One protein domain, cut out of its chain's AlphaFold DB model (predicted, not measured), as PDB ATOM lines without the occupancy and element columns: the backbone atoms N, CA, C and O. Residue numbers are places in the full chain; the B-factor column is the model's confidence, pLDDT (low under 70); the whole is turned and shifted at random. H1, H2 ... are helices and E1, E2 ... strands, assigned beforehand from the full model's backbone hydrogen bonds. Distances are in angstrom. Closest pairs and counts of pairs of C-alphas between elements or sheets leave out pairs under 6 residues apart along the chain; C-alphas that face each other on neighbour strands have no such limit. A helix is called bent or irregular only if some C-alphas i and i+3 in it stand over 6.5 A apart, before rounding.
ATOM      1  N   LYS A   9      10.798 -49.417 -55.029       64.50
ATOM      2  CA  LYS A   9      11.350 -48.883 -53.783       64.50
ATOM      3  C   LYS A   9      11.782 -47.417 -53.919       64.50
ATOM      4  O   LYS A   9      11.368 -46.604 -53.110       64.50
ATOM      5  N   GLU A  10      12.487 -47.055 -54.992       67.12
ATOM      6  CA  GLU A  10      12.845 -45.654 -55.285       67.12
ATOM      7  C   GLU A  10      11.599 -44.786 -55.533       67.12
ATOM      8  O   GLU A  10      11.564 -43.612 -55.176       67.12
ATOM      9  N   ILE A  11      10.543 -45.349 -56.127       67.75
ATOM     10  CA  ILE A  11       9.261 -44.651 -56.318       67.75
ATOM     11  C   ILE A  11       8.541 -44.427 -54.979       67.75
ATOM     12  O   ILE A  11       7.920 -43.379 -54.800       67.75
ATOM     13  N   GLU A  12       8.592 -45.388 -54.055       65.88
ATOM     14  CA  GLU A  12       8.027 -45.257 -52.705       65.88
ATOM     15  C   GLU A  12       8.836 -44.295 -51.831       65.88
ATOM     16  O   GLU A  12       8.247 -43.445 -51.170       65.88
ATOM     17  N   GLU A  13      10.165 -44.329 -51.898       65.00
ATOM     18  CA  GLU A  13      11.039 -43.377 -51.199       65.00
ATOM     19  C   GLU A  13      10.806 -41.939 -51.701       65.00
ATOM     20  O   GLU A  13      10.635 -41.022 -50.900       65.00
ATOM     21  N   ARG A  14      10.604 -41.748 -53.015       69.56
ATOM     22  CA  ARG A  14      10.188 -40.453 -53.599       69.56
ATOM     23  C   ARG A  14       8.822 -39.943 -53.127       69.56
ATOM     24  O   ARG A  14       8.482 -38.787 -53.393       69.56
ATOM     25  N   LYS A  15       7.985 -40.776 -52.499       76.31
ATOM     26  CA  LYS A  15       6.707 -40.328 -51.916       76.31
ATOM     27  C   LYS A  15       6.874 -39.753 -50.514       76.31
ATOM     28  O   LYS A  15       6.014 -38.980 -50.110       76.31
ATOM     29  N   ASN A  16       7.969 -40.085 -49.835       86.62
ATOM     30  CA  ASN A  16       8.194 -39.742 -48.435       86.62
ATOM     31  C   ASN A  16       9.206 -38.608 -48.242       86.62
ATOM     32  O   ASN A  16       9.515 -38.285 -47.101       86.62
ATOM     33  N   ALA A  17       9.712 -38.011 -49.327       94.25
ATOM     34  CA  ALA A  17      10.610 -36.867 -49.241       94.25
ATOM     35  C   ALA A  17       9.958 -35.711 -48.469       94.25
ATOM     36  O   ALA A  17       8.772 -35.400 -48.648       94.25
ATOM     37  N   THR A  18      10.752 -35.087 -47.614       96.31
ATOM     38  CA  THR A  18      10.325 -34.078 -46.653       96.31
ATOM     39  C   THR A  18      10.919 -32.717 -46.978       96.31
ATOM     40  O   THR A  18      12.017 -32.583 -47.521       96.31
ATOM     41  N   VAL A  19      10.158 -31.690 -46.628       96.94
ATOM     42  CA  VAL A  19      10.620 -30.310 -46.565       96.94
ATOM     43  C   VAL A  19      10.696 -29.945 -45.095       96.94
ATOM     44  O   VAL A  19       9.716 -30.104 -44.365       96.94
ATOM     45  N   LYS A  20      11.855 -29.454 -44.671       96.12
ATOM     46  CA  LYS A  20      12.065 -28.862 -43.351       96.12
ATOM     47  C   LYS A  20      12.272 -27.375 -43.532       96.12
ATOM     48  O   LYS A  20      12.930 -26.980 -44.486       96.12
ATOM     49  N   CYS A  21      11.724 -26.563 -42.647       96.56
ATOM     50  CA  CYS A  21      11.987 -25.133 -42.648       96.56
ATOM     51  C   CYS A  21      12.239 -24.652 -41.234       96.56
ATOM     52  O   CYS A  21      11.414 -24.897 -40.349       96.56
ATOM     53  N   GLU A  22      13.339 -23.935 -41.050       95.06
ATOM     54  CA  GLU A  22      13.560 -23.164 -39.836       95.06
ATOM     55  C   GLU A  22      12.710 -21.890 -39.895       95.06
ATOM     56  O   GLU A  22      12.752 -21.135 -40.871       95.06
ATOM     57  N   ILE A  23      11.895 -21.680 -38.865       93.25
ATOM     58  CA  ILE A  23      10.995 -20.541 -38.725       93.25
ATOM     59  C   ILE A  23      11.424 -19.753 -37.498       93.25
ATOM     60  O   ILE A  23      11.486 -20.278 -36.383       93.25
ATOM     61  N   SER A  24      11.672 -18.465 -37.715       91.56
ATOM     62  CA  SER A  24      11.992 -17.532 -36.644       91.56
ATOM     63  C   SER A  24      10.851 -17.423 -35.635       91.56
ATOM     64  O   SER A  24       9.669 -17.339 -35.997       91.56
ATOM     65  N   SER A  25      11.241 -17.386 -34.365       91.81
ATOM     66  CA  SER A  25      10.352 -17.227 -33.227       91.81
ATOM     67  C   SER A  25      10.744 -15.991 -32.419       91.81
ATOM     68  O   SER A  25      11.918 -15.628 -32.358       91.81
ATOM     69  N   ILE A  26       9.765 -15.306 -31.828       90.00
ATOM     70  CA  ILE A  26      10.026 -14.140 -30.970       90.00
ATOM     71  C   ILE A  26      10.369 -14.608 -29.551       90.00
ATOM     72  O   ILE A  26       9.682 -15.475 -29.003       90.00
ATOM     73  N   ASP A  27      11.409 -14.018 -28.955       87.19
ATOM     74  CA  ASP A  27      11.895 -14.259 -27.582       87.19
ATOM     75  C   ASP A  27      12.177 -15.729 -27.233       87.19
ATOM     76  O   ASP A  27      12.224 -16.104 -26.062       87.19
ATOM     77  N   THR A  28      12.301 -16.582 -28.242       88.62
ATOM     78  CA  THR A  28      12.481 -18.029 -28.124       88.62
ATOM     79  C   THR A  28      13.319 -18.509 -29.300       88.62
ATOM     80  O   THR A  28      13.451 -17.798 -30.301       88.62
ATOM     81  N   ASP A  29      13.897 -19.701 -29.180       91.44
ATOM     82  CA  ASP A  29      14.699 -20.279 -30.253       91.44
ATOM     83  C   ASP A  29      13.850 -20.534 -31.515       91.44
ATOM     84  O   ASP A  29      12.641 -20.792 -31.413       91.44
ATOM     85  N   PRO A  30      14.449 -20.464 -32.719       92.50
ATOM     86  CA  PRO A  30      13.776 -20.870 -33.943       92.50
ATOM     87  C   PRO A  30      13.270 -22.309 -33.852       92.50
ATOM     88  O   PRO A  30      13.889 -23.177 -33.234       92.50
ATOM     89  N   ILE A  31      12.156 -22.580 -34.526       94.94
ATOM     90  CA  ILE A  31      11.608 -23.933 -34.630       94.94
ATOM     91  C   ILE A  31      11.811 -24.483 -36.032       94.94
ATOM     92  O   ILE A  31      11.733 -23.752 -37.014       94.94
ATOM     93  N   THR A  32      12.000 -25.795 -36.145       96.44
ATOM     94  CA  THR A  32      11.974 -26.473 -37.444       96.44
ATOM     95  C   THR A  32      10.623 -27.143 -37.645       96.44
ATOM     96  O   THR A  32      10.290 -28.071 -36.906       96.44
ATOM     97  N   ILE A  33       9.859 -26.719 -38.652       97.38
ATOM     98  CA  ILE A  33       8.648 -27.427 -39.091       97.38
ATOM     99  C   ILE A  33       9.006 -28.354 -40.251       97.38
ATOM    100  O   ILE A  33       9.677 -27.949 -41.198       97.38
ATOM    101  N   GLU A  34       8.549 -29.599 -40.176       97.19
ATOM    102  CA  GLU A  34       8.739 -30.627 -41.194       97.19
ATOM    103  C   GLU A  34       7.388 -31.100 -41.744       97.19
ATOM    104  O   GLU A  34       6.431 -31.310 -40.994       97.19
ATOM    105  N   ILE A  35       7.326 -31.277 -43.063       97.00
ATOM    106  CA  ILE A  35       6.139 -31.712 -43.805       97.00
ATOM    107  C   ILE A  35       6.543 -32.595 -44.988       97.00
ATOM    108  O   ILE A  35       7.646 -32.476 -45.529       97.00
ATOM    109  N   ILE A  36       5.639 -33.462 -45.441       96.38
ATOM    110  CA  ILE A  36       5.830 -34.224 -46.678       96.38
ATOM    111  C   ILE A  36       5.775 -33.267 -47.876       96.38
ATOM    112  O   ILE A  36       4.814 -32.523 -48.077       96.38
ATOM    113  N   ALA A  37       6.788 -33.312 -48.739       96.31
ATOM    114  CA  ALA A  37       6.965 -32.339 -49.816       96.31
ATOM    115  C   ALA A  37       5.786 -32.270 -50.796       96.31
ATOM    116  O   ALA A  37       5.426 -31.201 -51.288       96.31
ATOM    117  N   ARG A  38       5.163 -33.420 -51.071       95.19
ATOM    118  CA  ARG A  38       3.994 -33.524 -51.959       95.19
ATOM    119  C   ARG A  38       2.755 -32.851 -51.382       95.19
ATOM    120  O   ARG A  38       1.939 -32.349 -52.151       95.19
ATOM    121  N   GLU A  39       2.626 -32.843 -50.061       95.25
ATOM    122  CA  GLU A  39       1.536 -32.175 -49.350       95.25
ATOM    123  C   GLU A  39       1.792 -30.668 -49.289       95.25
ATOM    124  O   GLU A  39       0.875 -29.877 -49.490       95.25
ATOM    125  N   PHE A  40       3.056 -30.263 -49.139       96.44
ATOM    126  CA  PHE A  40       3.428 -28.852 -49.079       96.44
ATOM    127  C   PHE A  40       3.415 -28.136 -50.436       96.44
ATOM    128  O   PHE A  40       3.037 -26.968 -50.518       96.44
ATOM    129  N   GLN A  41       3.786 -28.818 -51.525       96.44
ATOM    130  CA  GLN A  41       3.847 -28.235 -52.870       96.44
ATOM    131  C   GLN A  41       2.585 -27.445 -53.287       96.44
ATOM    132  O   GLN A  41       2.725 -26.311 -53.757       96.44
ATOM    133  N   PRO A  42       1.350 -27.972 -53.161       95.94
ATOM    134  CA  PRO A  42       0.155 -27.203 -53.504       95.94
ATOM    135  C   PRO A  42      -0.071 -25.985 -52.596       95.94
ATOM    136  O   PRO A  42      -0.720 -25.036 -53.033       95.94
ATOM    137  N   ILE A  43       0.452 -25.988 -51.369       96.12
ATOM    138  CA  ILE A  43       0.296 -24.900 -50.396       96.12
ATOM    139  C   ILE A  43       1.263 -23.763 -50.714       96.12
ATOM    140  O   ILE A  43       0.830 -22.630 -50.923       96.12
ATOM    141  N   ILE A  44       2.554 -24.064 -50.879       95.44
ATOM    142  CA  ILE A  44       3.560 -23.042 -51.207       95.44
ATOM    143  C   ILE A  44       3.305 -22.391 -52.576       95.44
ATOM    144  O   ILE A  44       3.594 -21.216 -52.780       95.44
ATOM    145  N   ASN A  45       2.676 -23.109 -53.514       94.56
ATOM    146  CA  ASN A  45       2.254 -22.533 -54.795       94.56
ATOM    147  C   ASN A  45       1.094 -21.534 -54.658       94.56
ATOM    148  O   ASN A  45       0.975 -20.632 -55.489       94.56
ATOM    149  N   LYS A  46       0.246 -21.682 -53.630       93.62
ATOM    150  CA  LYS A  46      -0.820 -20.723 -53.293       93.62
ATOM    151  C   LYS A  46      -0.306 -19.554 -52.457       93.62
ATOM    152  O   LYS A  46      -0.950 -18.506 -52.440       93.62
ATOM    153  N   ALA A  47       0.835 -19.710 -51.785       90.38
ATOM    154  CA  ALA A  47       1.471 -18.625 -51.057       90.38
ATOM    155  C   ALA A  47       1.859 -17.502 -52.037       90.38
ATOM    156  O   ALA A  47       2.784 -17.616 -52.848       90.38
ATOM    157  N   GLY A  48       1.090 -16.414 -51.991       85.94
ATOM    158  CA  GLY A  48       1.372 -15.195 -52.742       85.94
ATOM    159  C   GLY A  48       2.594 -14.464 -52.193       85.94
ATOM    160  O   GLY A  48       2.925 -14.589 -51.009       85.94
ATOM    161  N   ASN A  49       3.231 -13.679 -53.057       90.25
ATOM    162  CA  ASN A  49       4.336 -12.811 -52.685       90.25
ATOM    163  C   ASN A  49       3.844 -11.444 -52.176       90.25
ATOM    164  O   ASN A  49       2.753 -10.981 -52.510       90.25
ATOM    165  N   VAL A  50       4.696 -10.764 -51.422       87.75
ATOM    166  CA  VAL A  50       4.545  -9.367 -51.015       87.75
ATOM    167  C   VAL A  50       5.079  -8.455 -52.123       87.75
ATOM    168  O   VAL A  50       6.096  -8.757 -52.750       87.75
ATOM    169  N   GLY A  51       4.390  -7.337 -52.374       84.69
ATOM    170  CA  GLY A  51       4.899  -6.242 -53.212       84.69
ATOM    171  C   GLY A  51       4.870  -6.462 -54.735       84.69
ATOM    172  O   GLY A  51       5.391  -5.631 -55.474       84.69
ATOM    173  N   GLY A  52       4.256  -7.538 -55.239       89.12
ATOM    174  CA  GLY A  52       4.149  -7.800 -56.684       89.12
ATOM    175  C   GLY A  52       5.451  -8.297 -57.339       89.12
ATOM    176  O   GLY A  52       6.430  -8.594 -56.665       89.12
ATOM    177  N   LYS A  53       5.460  -8.454 -58.671       92.25
ATOM    178  CA  LYS A  53       6.501  -9.214 -59.410       92.25
ATOM    179  C   LYS A  53       7.902  -8.586 -59.440       92.25
ATOM    180  O   LYS A  53       8.855  -9.275 -59.776       92.25
ATOM    181  N   HIS A  54       8.025  -7.297 -59.138       92.81
ATOM    182  CA  HIS A  54       9.312  -6.584 -59.125       92.81
ATOM    183  C   HIS A  54       9.913  -6.460 -57.724       92.81
ATOM    184  O   HIS A  54      10.983  -5.883 -57.552       92.81
ATOM    185  N   HIS A  55       9.214  -6.971 -56.717       94.12
ATOM    186  CA  HIS A  55       9.669  -6.947 -55.344       94.12
ATOM    187  C   HIS A  55      10.551  -8.165 -55.056       94.12
ATOM    188  O   HIS A  55      10.285  -9.254 -55.561       94.12
ATOM    189  N   ALA A  56      11.575  -8.007 -54.215       91.69
ATOM    190  CA  ALA A  56      12.538  -9.071 -53.919       91.69
ATOM    191  C   ALA A  56      11.871 -10.366 -53.408       91.69
ATOM    192  O   ALA A  56      12.262 -11.459 -53.818       91.69
ATOM    193  N   ASN A  57      10.778 -10.253 -52.641       93.88
ATOM    194  CA  ASN A  57      10.007 -11.414 -52.181       93.88
ATOM    195  C   ASN A  57       9.477 -12.297 -53.318       93.88
ATOM    196  O   ASN A  57       9.337 -13.500 -53.133       93.88
ATOM    197  N   TYR A  58       9.178 -11.734 -54.492       94.88
ATOM    198  CA  TYR A  58       8.747 -12.543 -55.631       94.88
ATOM    199  C   TYR A  58       9.816 -13.579 -56.001       94.88
ATOM    200  O   TYR A  58       9.504 -14.756 -56.151       94.88
ATOM    201  N   HIS A  59      11.077 -13.158 -56.085       93.94
ATOM    202  CA  HIS A  59      12.182 -14.047 -56.435       93.94
ATOM    203  C   HIS A  59      12.467 -15.078 -55.343       93.94
ATOM    204  O   HIS A  59      12.712 -16.239 -55.668       93.94
ATOM    205  N   GLU A  60      12.370 -14.687 -54.069       94.62
ATOM    206  CA  GLU A  60      12.476 -15.634 -52.955       94.62
ATOM    207  C   GLU A  60      11.377 -16.694 -53.031       94.62
ATOM    208  O   GLU A  60      11.678 -17.883 -53.055       94.62
ATOM    209  N   MET A  61      10.115 -16.292 -53.192       95.31
ATOM    210  CA  MET A  61       9.000 -17.236 -53.280       95.31
ATOM    211  C   MET A  61       9.106 -18.177 -54.482       95.31
ATOM    212  O   MET A  61       8.788 -19.360 -54.359       95.31
ATOM    213  N   GLU A  62       9.556 -17.699 -55.643       95.44
ATOM    214  CA  GLU A  62       9.770 -18.573 -56.803       95.44
ATOM    215  C   GLU A  62      10.929 -19.558 -56.577       95.44
ATOM    216  O   GLU A  62      10.821 -20.719 -56.978       95.44
ATOM    217  N   ALA A  63      11.995 -19.149 -55.879       95.31
ATOM    218  CA  ALA A  63      13.081 -20.050 -55.490       95.31
ATOM    219  C   ALA A  63      12.589 -21.140 -54.522       95.31
ATOM    220  O   ALA A  63      12.833 -22.325 -54.764       95.31
ATOM    221  N   GLN A  64      11.816 -20.766 -53.496       96.12
ATOM    222  CA  GLN A  64      11.218 -21.707 -52.540       96.12
ATOM    223  C   GLN A  64      10.325 -22.737 -53.257       96.12
ATOM    224  O   GLN A  64      10.489 -23.949 -53.093       96.12
ATOM    225  N   LYS A  65       9.430 -22.285 -54.148       96.56
ATOM    226  CA  LYS A  65       8.566 -23.176 -54.952       96.56
ATOM    227  C   LYS A  65       9.371 -24.114 -55.852       96.56
ATOM    228  O   LYS A  65       9.014 -25.287 -55.998       96.56
ATOM    229  N   ALA A  66      10.444 -23.619 -56.470       96.69
ATOM    230  CA  ALA A  66      11.307 -24.423 -57.331       96.69
ATOM    231  C   ALA A  66      12.039 -25.520 -56.544       96.69
ATOM    232  O   ALA A  66      12.088 -26.662 -57.011       96.69
ATOM    233  N   LEU A  67      12.538 -25.209 -55.344       96.50
ATOM    234  CA  LEU A  67      13.170 -26.179 -54.447       96.50
ATOM    235  C   LEU A  67      12.180 -27.259 -53.999       96.50
ATOM    236  O   LEU A  67      12.464 -28.446 -54.147       96.50
ATOM    237  N   VAL A  68      10.972 -26.883 -53.563       96.56
ATOM    238  CA  VAL A  68       9.929 -27.861 -53.193       96.56
ATOM    239  C   VAL A  68       9.545 -28.738 -54.389       96.56
ATOM    240  O   VAL A  68       9.409 -29.955 -54.262       96.56
ATOM    241  N   LYS A  69       9.426 -28.162 -55.591       95.69
ATOM    242  CA  LYS A  69       9.193 -28.945 -56.814       95.69
ATOM    243  C   LYS A  69      10.338 -29.923 -57.090       95.69
ATOM    244  O   LYS A  69      10.068 -31.054 -57.486       95.69
ATOM    245  N   HIS A  70      11.587 -29.507 -56.892       94.38
ATOM    246  CA  HIS A  70      12.754 -30.377 -57.030       94.38
ATOM    247  C   HIS A  70      12.686 -31.550 -56.041       94.38
ATOM    248  O   HIS A  70      12.783 -32.702 -56.461       94.38
ATOM    249  N   CYS A  71      12.408 -31.268 -54.766       94.75
ATOM    250  CA  CYS A  71      12.184 -32.269 -53.721       94.75
ATOM    251  C   CYS A  71      11.125 -33.307 -54.141       94.75
ATOM    252  O   CYS A  71      11.391 -34.508 -54.122       94.75
ATOM    253  N   VAL A  72       9.969 -32.864 -54.649       93.38
ATOM    254  CA  VAL A  72       8.891 -33.759 -55.113       93.38
ATOM    255  C   VAL A  72       9.291 -34.622 -56.317       93.38
ATOM    256  O   VAL A  72       8.931 -35.800 -56.377       93.38
ATOM    257  N   VAL A  73       9.991 -34.047 -57.300       91.50
ATOM    258  CA  VAL A  73      10.353 -34.747 -58.547       91.50
ATOM    259  C   VAL A  73      11.433 -35.798 -58.303       91.50
ATOM    260  O   VAL A  73      11.340 -36.907 -58.836       91.50
ATOM    261  N   TYR A  74      12.444 -35.454 -57.509       89.88
ATOM    262  CA  TYR A  74      13.628 -36.291 -57.321       89.88
ATOM    263  C   TYR A  74      13.588 -37.123 -56.038       89.88
ATOM    264  O   TYR A  74      14.339 -38.089 -55.937       89.88
ATOM    265  N   GLY A  75      12.676 -36.822 -55.109       91.81
ATOM    266  CA  GLY A  75      12.540 -37.538 -53.841       91.81
ATOM    267  C   GLY A  75      13.690 -37.279 -52.880       91.81
ATOM    268  O   GLY A  75      14.158 -38.211 -52.241       91.81
ATOM    269  N   VAL A  76      14.174 -36.040 -52.832       92.38
ATOM    270  CA  VAL A  76      15.296 -35.635 -51.979       92.38
ATOM    271  C   VAL A  76      14.783 -34.760 -50.851       92.38
ATOM    272  O   VAL A  76      14.037 -33.826 -51.119       92.38
ATOM    273  N   ASP A  77      15.175 -35.046 -49.614       94.56
ATOM    274  CA  ASP A  77      14.861 -34.165 -48.490       94.56
ATOM    275  C   ASP A  77      15.552 -32.813 -48.681       94.56
ATOM    276  O   ASP A  77      16.710 -32.754 -49.102       94.56
ATOM    277  N   ILE A  78      14.841 -31.730 -48.375       95.50
ATOM    278  CA  ILE A  78      15.402 -30.379 -48.438       95.50
ATOM    279  C   ILE A  78      15.154 -29.619 -47.145       95.50
ATOM    280  O   ILE A  78      14.149 -29.814 -46.459       95.50
ATOM    281  N   GLU A  79      16.073 -28.708 -46.867       95.50
ATOM    282  CA  GLU A  79      15.948 -27.710 -45.820       95.50
ATOM    283  C   GLU A  79      15.775 -26.338 -46.469       95.50
ATOM    284  O   GLU A  79      16.498 -25.972 -47.399       95.50
ATOM    285  N   LEU A  80      14.763 -25.620 -46.009       94.44
ATOM    286  CA  LEU A  80      14.438 -24.261 -46.389       94.44
ATOM    287  C   LEU A  80      14.679 -23.345 -45.189       94.44
ATOM    288  O   LEU A  80      14.618 -23.761 -44.033       94.44
ATOM    289  N   TYR A  81      14.881 -22.072 -45.485       90.44
ATOM    290  CA  TYR A  81      14.799 -21.004 -44.498       90.44
ATOM    291  C   TYR A  81      13.541 -20.190 -44.782       90.44
ATOM    292  O   TYR A  81      13.169 -20.037 -45.954       90.44
ATOM    293  N   ASP A  82      12.890 -19.696 -43.725       90.44
ATOM    294  CA  ASP A  82      11.754 -18.784 -43.869       90.44
ATOM    295  C   ASP A  82      12.173 -17.591 -44.745       90.44
ATOM    296  O   ASP A  82      13.280 -17.063 -44.605       90.44
ATOM    297  N   ASP A  83      11.320 -17.188 -45.688       89.62
ATOM    298  CA  ASP A  83      11.622 -16.010 -46.503       89.62
ATOM    299  C   ASP A  83      11.580 -14.753 -45.634       89.62
ATOM    300  O   ASP A  83      10.933 -14.726 -44.584       89.62
ATOM    301  N   HIS A  84      12.217 -13.671 -46.086       88.25
ATOM    302  CA  HIS A  84      12.322 -12.453 -45.273       88.25
ATOM    303  C   HIS A  84      10.957 -11.836 -44.911       88.25
ATOM    304  O   HIS A  84      10.879 -10.993 -44.019       88.25
ATOM    305  N   TRP A  85       9.877 -12.246 -45.585       89.44
ATOM    306  CA  TRP A  85       8.510 -11.788 -45.345       89.44
ATOM    307  C   TRP A  85       7.619 -12.847 -44.682       89.44
ATOM    308  O   TRP A  85       6.412 -12.632 -44.534       89.44
ATOM    309  N   GLY A  86       8.194 -13.978 -44.270       90.06
ATOM    310  CA  GLY A  86       7.541 -15.009 -43.473       90.06
ATOM    311  C   GLY A  86       6.505 -15.854 -44.213       90.06
ATOM    312  O   GLY A  86       5.752 -16.586 -43.574       90.06
ATOM    313  N   ARG A  87       6.367 -15.730 -45.540       91.75
ATOM    314  CA  ARG A  87       5.277 -16.364 -46.309       91.75
ATOM    315  C   ARG A  87       5.379 -17.888 -46.295       91.75
ATOM    316  O   ARG A  87       4.357 -18.566 -46.193       91.75
ATOM    317  N   THR A  88       6.596 -18.404 -46.374       93.69
ATOM    318  CA  THR A  88       6.941 -19.825 -46.325       93.69
ATOM    319  C   THR A  88       6.662 -20.380 -44.932       93.69
ATOM    320  O   THR A  88       5.971 -21.390 -44.801       93.69
ATOM    321  N   GLY A  89       7.096 -19.668 -43.891       94.06
ATOM    322  CA  GLY A  89       6.831 -20.007 -42.500       94.06
ATOM    323  C   GLY A  89       5.340 -19.998 -42.170       94.06
ATOM    324  O   GLY A  89       4.850 -20.956 -41.584       94.06
ATOM    325  N   TYR A  90       4.578 -18.986 -42.600       93.44
ATOM    326  CA  TYR A  90       3.122 -18.968 -42.398       93.44
ATOM    327  C   TYR A  90       2.415 -20.116 -43.116       93.44
ATOM    328  O   TYR A  90       1.515 -20.716 -42.536       93.44
ATOM    329  N   ALA A  91       2.825 -20.452 -44.344       95.44
ATOM    330  CA  ALA A  91       2.270 -21.594 -45.066       95.44
ATOM    331  C   ALA A  91       2.506 -22.914 -44.311       95.44
ATOM    332  O   ALA A  91       1.619 -23.761 -44.252       95.44
ATOM    333  N   LEU A  92       3.682 -23.086 -43.699       96.25
ATOM    334  CA  LEU A  92       3.998 -24.265 -42.890       96.25
ATOM    335  C   LEU A  92       3.275 -24.282 -41.547       96.25
ATOM    336  O   LEU A  92       2.798 -25.336 -41.139       96.25
ATOM    337  N   ILE A  93       3.162 -23.135 -40.876       95.88
ATOM    338  CA  ILE A  93       2.383 -23.004 -39.638       95.88
ATOM    339  C   ILE A  93       0.919 -23.363 -39.906       95.88
ATOM    340  O   ILE A  93       0.327 -24.109 -39.135       95.88
ATOM    341  N   GLU A  94       0.344 -22.901 -41.018       95.50
ATOM    342  CA  GLU A  94      -1.032 -23.240 -41.392       95.50
ATOM    343  C   GLU A  94      -1.220 -24.759 -41.556       95.50
ATOM    344  O   GLU A  94      -2.206 -25.325 -41.081       95.50
ATOM    345  N   GLU A  95      -0.268 -25.450 -42.185       97.12
ATOM    346  CA  GLU A  95      -0.328 -26.909 -42.340       97.12
ATOM    347  C   GLU A  95      -0.028 -27.667 -41.042       97.12
ATOM    348  O   GLU A  95      -0.612 -28.725 -40.794       97.12
ATOM    349  N   PHE A  96       0.820 -27.115 -40.175       97.62
ATOM    350  CA  PHE A  96       1.032 -27.616 -38.821       97.62
ATOM    351  C   PHE A  96      -0.266 -27.571 -38.011       97.62
ATOM    352  O   PHE A  96      -0.663 -28.586 -37.442       97.62
ATOM    353  N   GLU A  97      -0.981 -26.445 -38.039       96.69
ATOM    354  CA  GLU A  97      -2.270 -26.288 -37.356       96.69
ATOM    355  C   GLU A  97      -3.349 -27.249 -37.880       96.69
ATOM    356  O   GLU A  97      -4.200 -27.709 -37.118       96.69
ATOM    357  N   LYS A  98      -3.296 -27.607 -39.168       96.50
ATOM    358  CA  LYS A  98      -4.178 -28.625 -39.765       96.50
ATOM    359  C   LYS A  98      -3.767 -30.065 -39.439       96.50
ATOM    360  O   LYS A  98      -4.536 -30.982 -39.718       96.50
ATOM    361  N   GLY A  99      -2.583 -30.276 -38.860       96.06
ATOM    362  CA  GLY A  99      -2.042 -31.593 -38.524       96.06
ATOM    363  C   GLY A  99      -1.292 -32.299 -39.659       96.06
ATOM    364  O   GLY A  99      -0.986 -33.482 -39.521       96.06
ATOM    365  N   ASN A 100      -0.976 -31.594 -40.751       96.19
ATOM    366  CA  ASN A 100      -0.216 -32.129 -41.891       96.19
ATOM    367  C   ASN A 100       1.304 -31.949 -41.726       96.19
ATOM    368  O   ASN A 100       2.088 -32.565 -42.441       96.19
ATOM    369  N   ALA A 101       1.731 -31.118 -40.776       97.38
ATOM    370  CA  ALA A 101       3.135 -30.908 -40.439       97.38
ATOM    371  C   ALA A 101       3.387 -31.143 -38.942       97.38
ATOM    372  O   ALA A 101       2.452 -31.251 -38.143       97.38
ATOM    373  N   TRP A 102       4.657 -31.207 -38.556       97.62
ATOM    374  CA  TRP A 102       5.081 -31.323 -37.158       97.62
ATOM    375  C   TRP A 102       6.328 -30.486 -36.890       97.62
ATOM    376  O   TRP A 102       7.146 -30.262 -37.781       97.62
ATOM    377  N   ILE A 103       6.494 -30.051 -35.642       96.69
ATOM    378  CA  ILE A 103       7.736 -29.418 -35.190       96.69
ATOM    379  C   ILE A 103       8.738 -30.520 -34.837       96.69
ATOM    380  O   ILE A 103       8.389 -31.487 -34.153       96.69
ATOM    381  N   ARG A 104       9.987 -30.381 -35.287       93.94
ATOM    382  CA  ARG A 104      11.102 -31.224 -34.843       93.94
ATOM    383  C   ARG A 104      11.743 -30.624 -33.596       93.94
ATOM    384  O   ARG A 104      12.228 -29.499 -33.633       93.94
ATOM    385  N   ASN A 105      11.811 -31.413 -32.529       86.19
ATOM    386  CA  ASN A 105      12.583 -31.111 -31.329       86.19
ATOM    387  C   ASN A 105      13.561 -32.270 -31.066       86.19
ATOM    388  O   ASN A 105      13.227 -33.264 -30.415       86.19
ATOM    389  N   GLY A 106      14.746 -32.193 -31.678       83.56
ATOM    390  CA  GLY A 106      15.684 -33.315 -31.735       83.56
ATOM    391  C   GLY A 106      15.078 -34.526 -32.459       83.56
ATOM    392  O   GLY A 106      14.723 -34.445 -33.639       83.56
ATOM    393  N   GLU A 107      14.958 -35.649 -31.749       85.06
ATOM    394  CA  GLU A 107      14.303 -36.873 -32.244       85.06
ATOM    395  C   GLU A 107      12.775 -36.863 -32.071       85.06
ATOM    396  O   GLU A 107      12.074 -37.677 -32.673       85.06
ATOM    397  N   HIS A 108      12.245 -35.934 -31.272       88.62
ATOM    398  CA  HIS A 108      10.825 -35.876 -30.960       88.62
ATOM    399  C   HIS A 108      10.072 -35.049 -32.002       88.62
ATOM    400  O   HIS A 108      10.547 -34.016 -32.481       88.62
ATOM    401  N   LYS A 109       8.865 -35.513 -32.331       94.44
ATOM    402  CA  LYS A 109       7.901 -34.783 -33.156       94.44
ATOM    403  C   LYS A 109       6.828 -34.216 -32.247       94.44
ATOM    404  O   LYS A 109       6.228 -34.971 -31.490       94.44
ATOM    405  N   ILE A 110       6.592 -32.916 -32.351       95.88
ATOM    406  CA  ILE A 110       5.507 -32.237 -31.646       95.88
ATOM    407  C   ILE A 110       4.399 -31.975 -32.662       95.88
ATOM    408  O   ILE A 110       4.633 -31.342 -33.696       95.88
ATOM    409  N   TYR A 111       3.199 -32.470 -32.375       97.06
ATOM    410  CA  TYR A 111       2.003 -32.262 -33.184       97.06
ATOM    411  C   TYR A 111       1.160 -31.116 -32.627       97.06
ATOM    412  O   TYR A 111       1.109 -30.890 -31.422       97.06
ATOM    413  N   PHE A 112       0.414 -30.427 -33.494       97.25
ATOM    414  CA  PHE A 112      -0.392 -29.279 -33.071       97.25
ATOM    415  C   PHE A 112      -1.419 -29.608 -31.979       97.25
ATOM    416  O   PHE A 112      -1.631 -28.805 -31.081       97.25
ATOM    417  N   LYS A 113      -1.994 -30.816 -31.991       96.75
ATOM    418  CA  LYS A 113      -2.933 -31.286 -30.953       96.75
ATOM    419  C   LYS A 113      -2.347 -31.315 -29.531       96.75
ATOM    420  O   LYS A 113      -3.097 -31.482 -28.577       96.75
ATOM    421  N   GLU A 114      -1.025 -31.242 -29.402       96.44
ATOM    422  CA  GLU A 114      -0.306 -31.215 -28.125       96.44
ATOM    423  C   GLU A 114      -0.066 -29.784 -27.631       96.44
ATOM    424  O   GLU A 114       0.420 -29.597 -26.516       96.44
ATOM    425  N   LEU A 115      -0.402 -28.783 -28.453       97.00
ATOM    426  CA  LEU A 115      -0.171 -27.378 -28.172       97.00
ATOM    427  C   LEU A 115      -1.477 -26.612 -27.956       97.00
ATOM    428  O   LEU A 115      -2.528 -26.917 -28.518       97.00
TER     429      LEU A 115
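AT A GLANCE: This is residues 9 to 115 of the 151 residues of an uncharacterized protein of Blastopirellula sp (UniProt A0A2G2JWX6). A strongly twisted sheet of five strands is covered on one face by three helices, H2, H3 and H4, making two layers, a sheet and helices over one of its faces. H2 and H3 form a helical hairpin, H4 runs across the strands, and the short helix H1 lies off at one end, away from the sheet. The printed part has 107 residues with four named helices and five named strands, in the order H1 E1 E2 H2 H3 E3 H4 E4 E5; the sheet is mixed, in the order E3 E1 E2 E4 E5, and the class is mixed, helices and strands. The whole is compact, with a radius of gyration of the C-alphas of 13.8 A, and flat, spanning 41 by 38 by 20 A.

IN THESE COORDINATES: In the sheet, E3 is residues 78 to 81, E1 residues 18 to 23, 15.7 A long, E2 residues 31 to 36, 16.9 A, E4 residues 101 to 105, 13.1 A, and E5 residues 108 to 110. E1 begins at C-alpha 18, (10.325, -34.078, -46.653), and E5 ends at C-alpha 110, (5.507, -32.237, -31.646). H3, residues 56 to 74, is the longest helix, 27.5 A. H2 is residues 37 to 46, 14.4 A, H4 residues 87 to 97, 15.3 A, and H1 residues 9 to 13, beginning at C-alpha 9, (11.350, -48.883, -53.783). H2 is irregular, but only just: C-alphas 39 and 42 are 6.6 A apart.

HOW THE PARTS SIT: E1 and E2 are an antiparallel hairpin, with N 21 and O 33 at 2.9 A. E3 is parallel to E1, with N 80 and O 20 at 2.7 A. E2 and E4 are antiparallel, with N 104 and O 32 at 2.8 A. E4 and E5 are an antiparallel hairpin, with N 105 and O 108 at 2.9 A. E3, H4 and E4 form a split strand-helix-strand unit, two strands of one sheet that are not neighbours, with a helix between them along the chain and E1 and E2 between them in the sheet; its crossover is right-handed. H4 is on the sheet at a height of 8.9 A, across the strands at 74 degrees to E2 on the local plane. H3, at a height of 10.0 A, lies over E3 and E1 and runs along the strands. H2 stands up from the sheet at 67 degrees, on the same face as H4. With its residues 64 to 72 alone, H3 touches H2, opposite ways at a shallow tilt of 27 degrees; the closest C-alphas, of Ala 37 and Val 72, are 5.8 A apart. H2 touches H4 at a steep tilt of 56 degrees, closest at the C-alphas of Ile 44 and Ala 91, 6.4 A. H1 is apart from H3. Each O i to N i+4 pair is within hydrogen-bond range in H1, H3 and H4; in H2, 3 of 6 are.

THE WHOLE: The two C-alphas farthest apart, of Lys 9 and Asp 27, are 43.4 A apart. The printed part has no cut and no long link. The mean pLDDT of the printed part is 92.0; residues 9 to 14 are under 70.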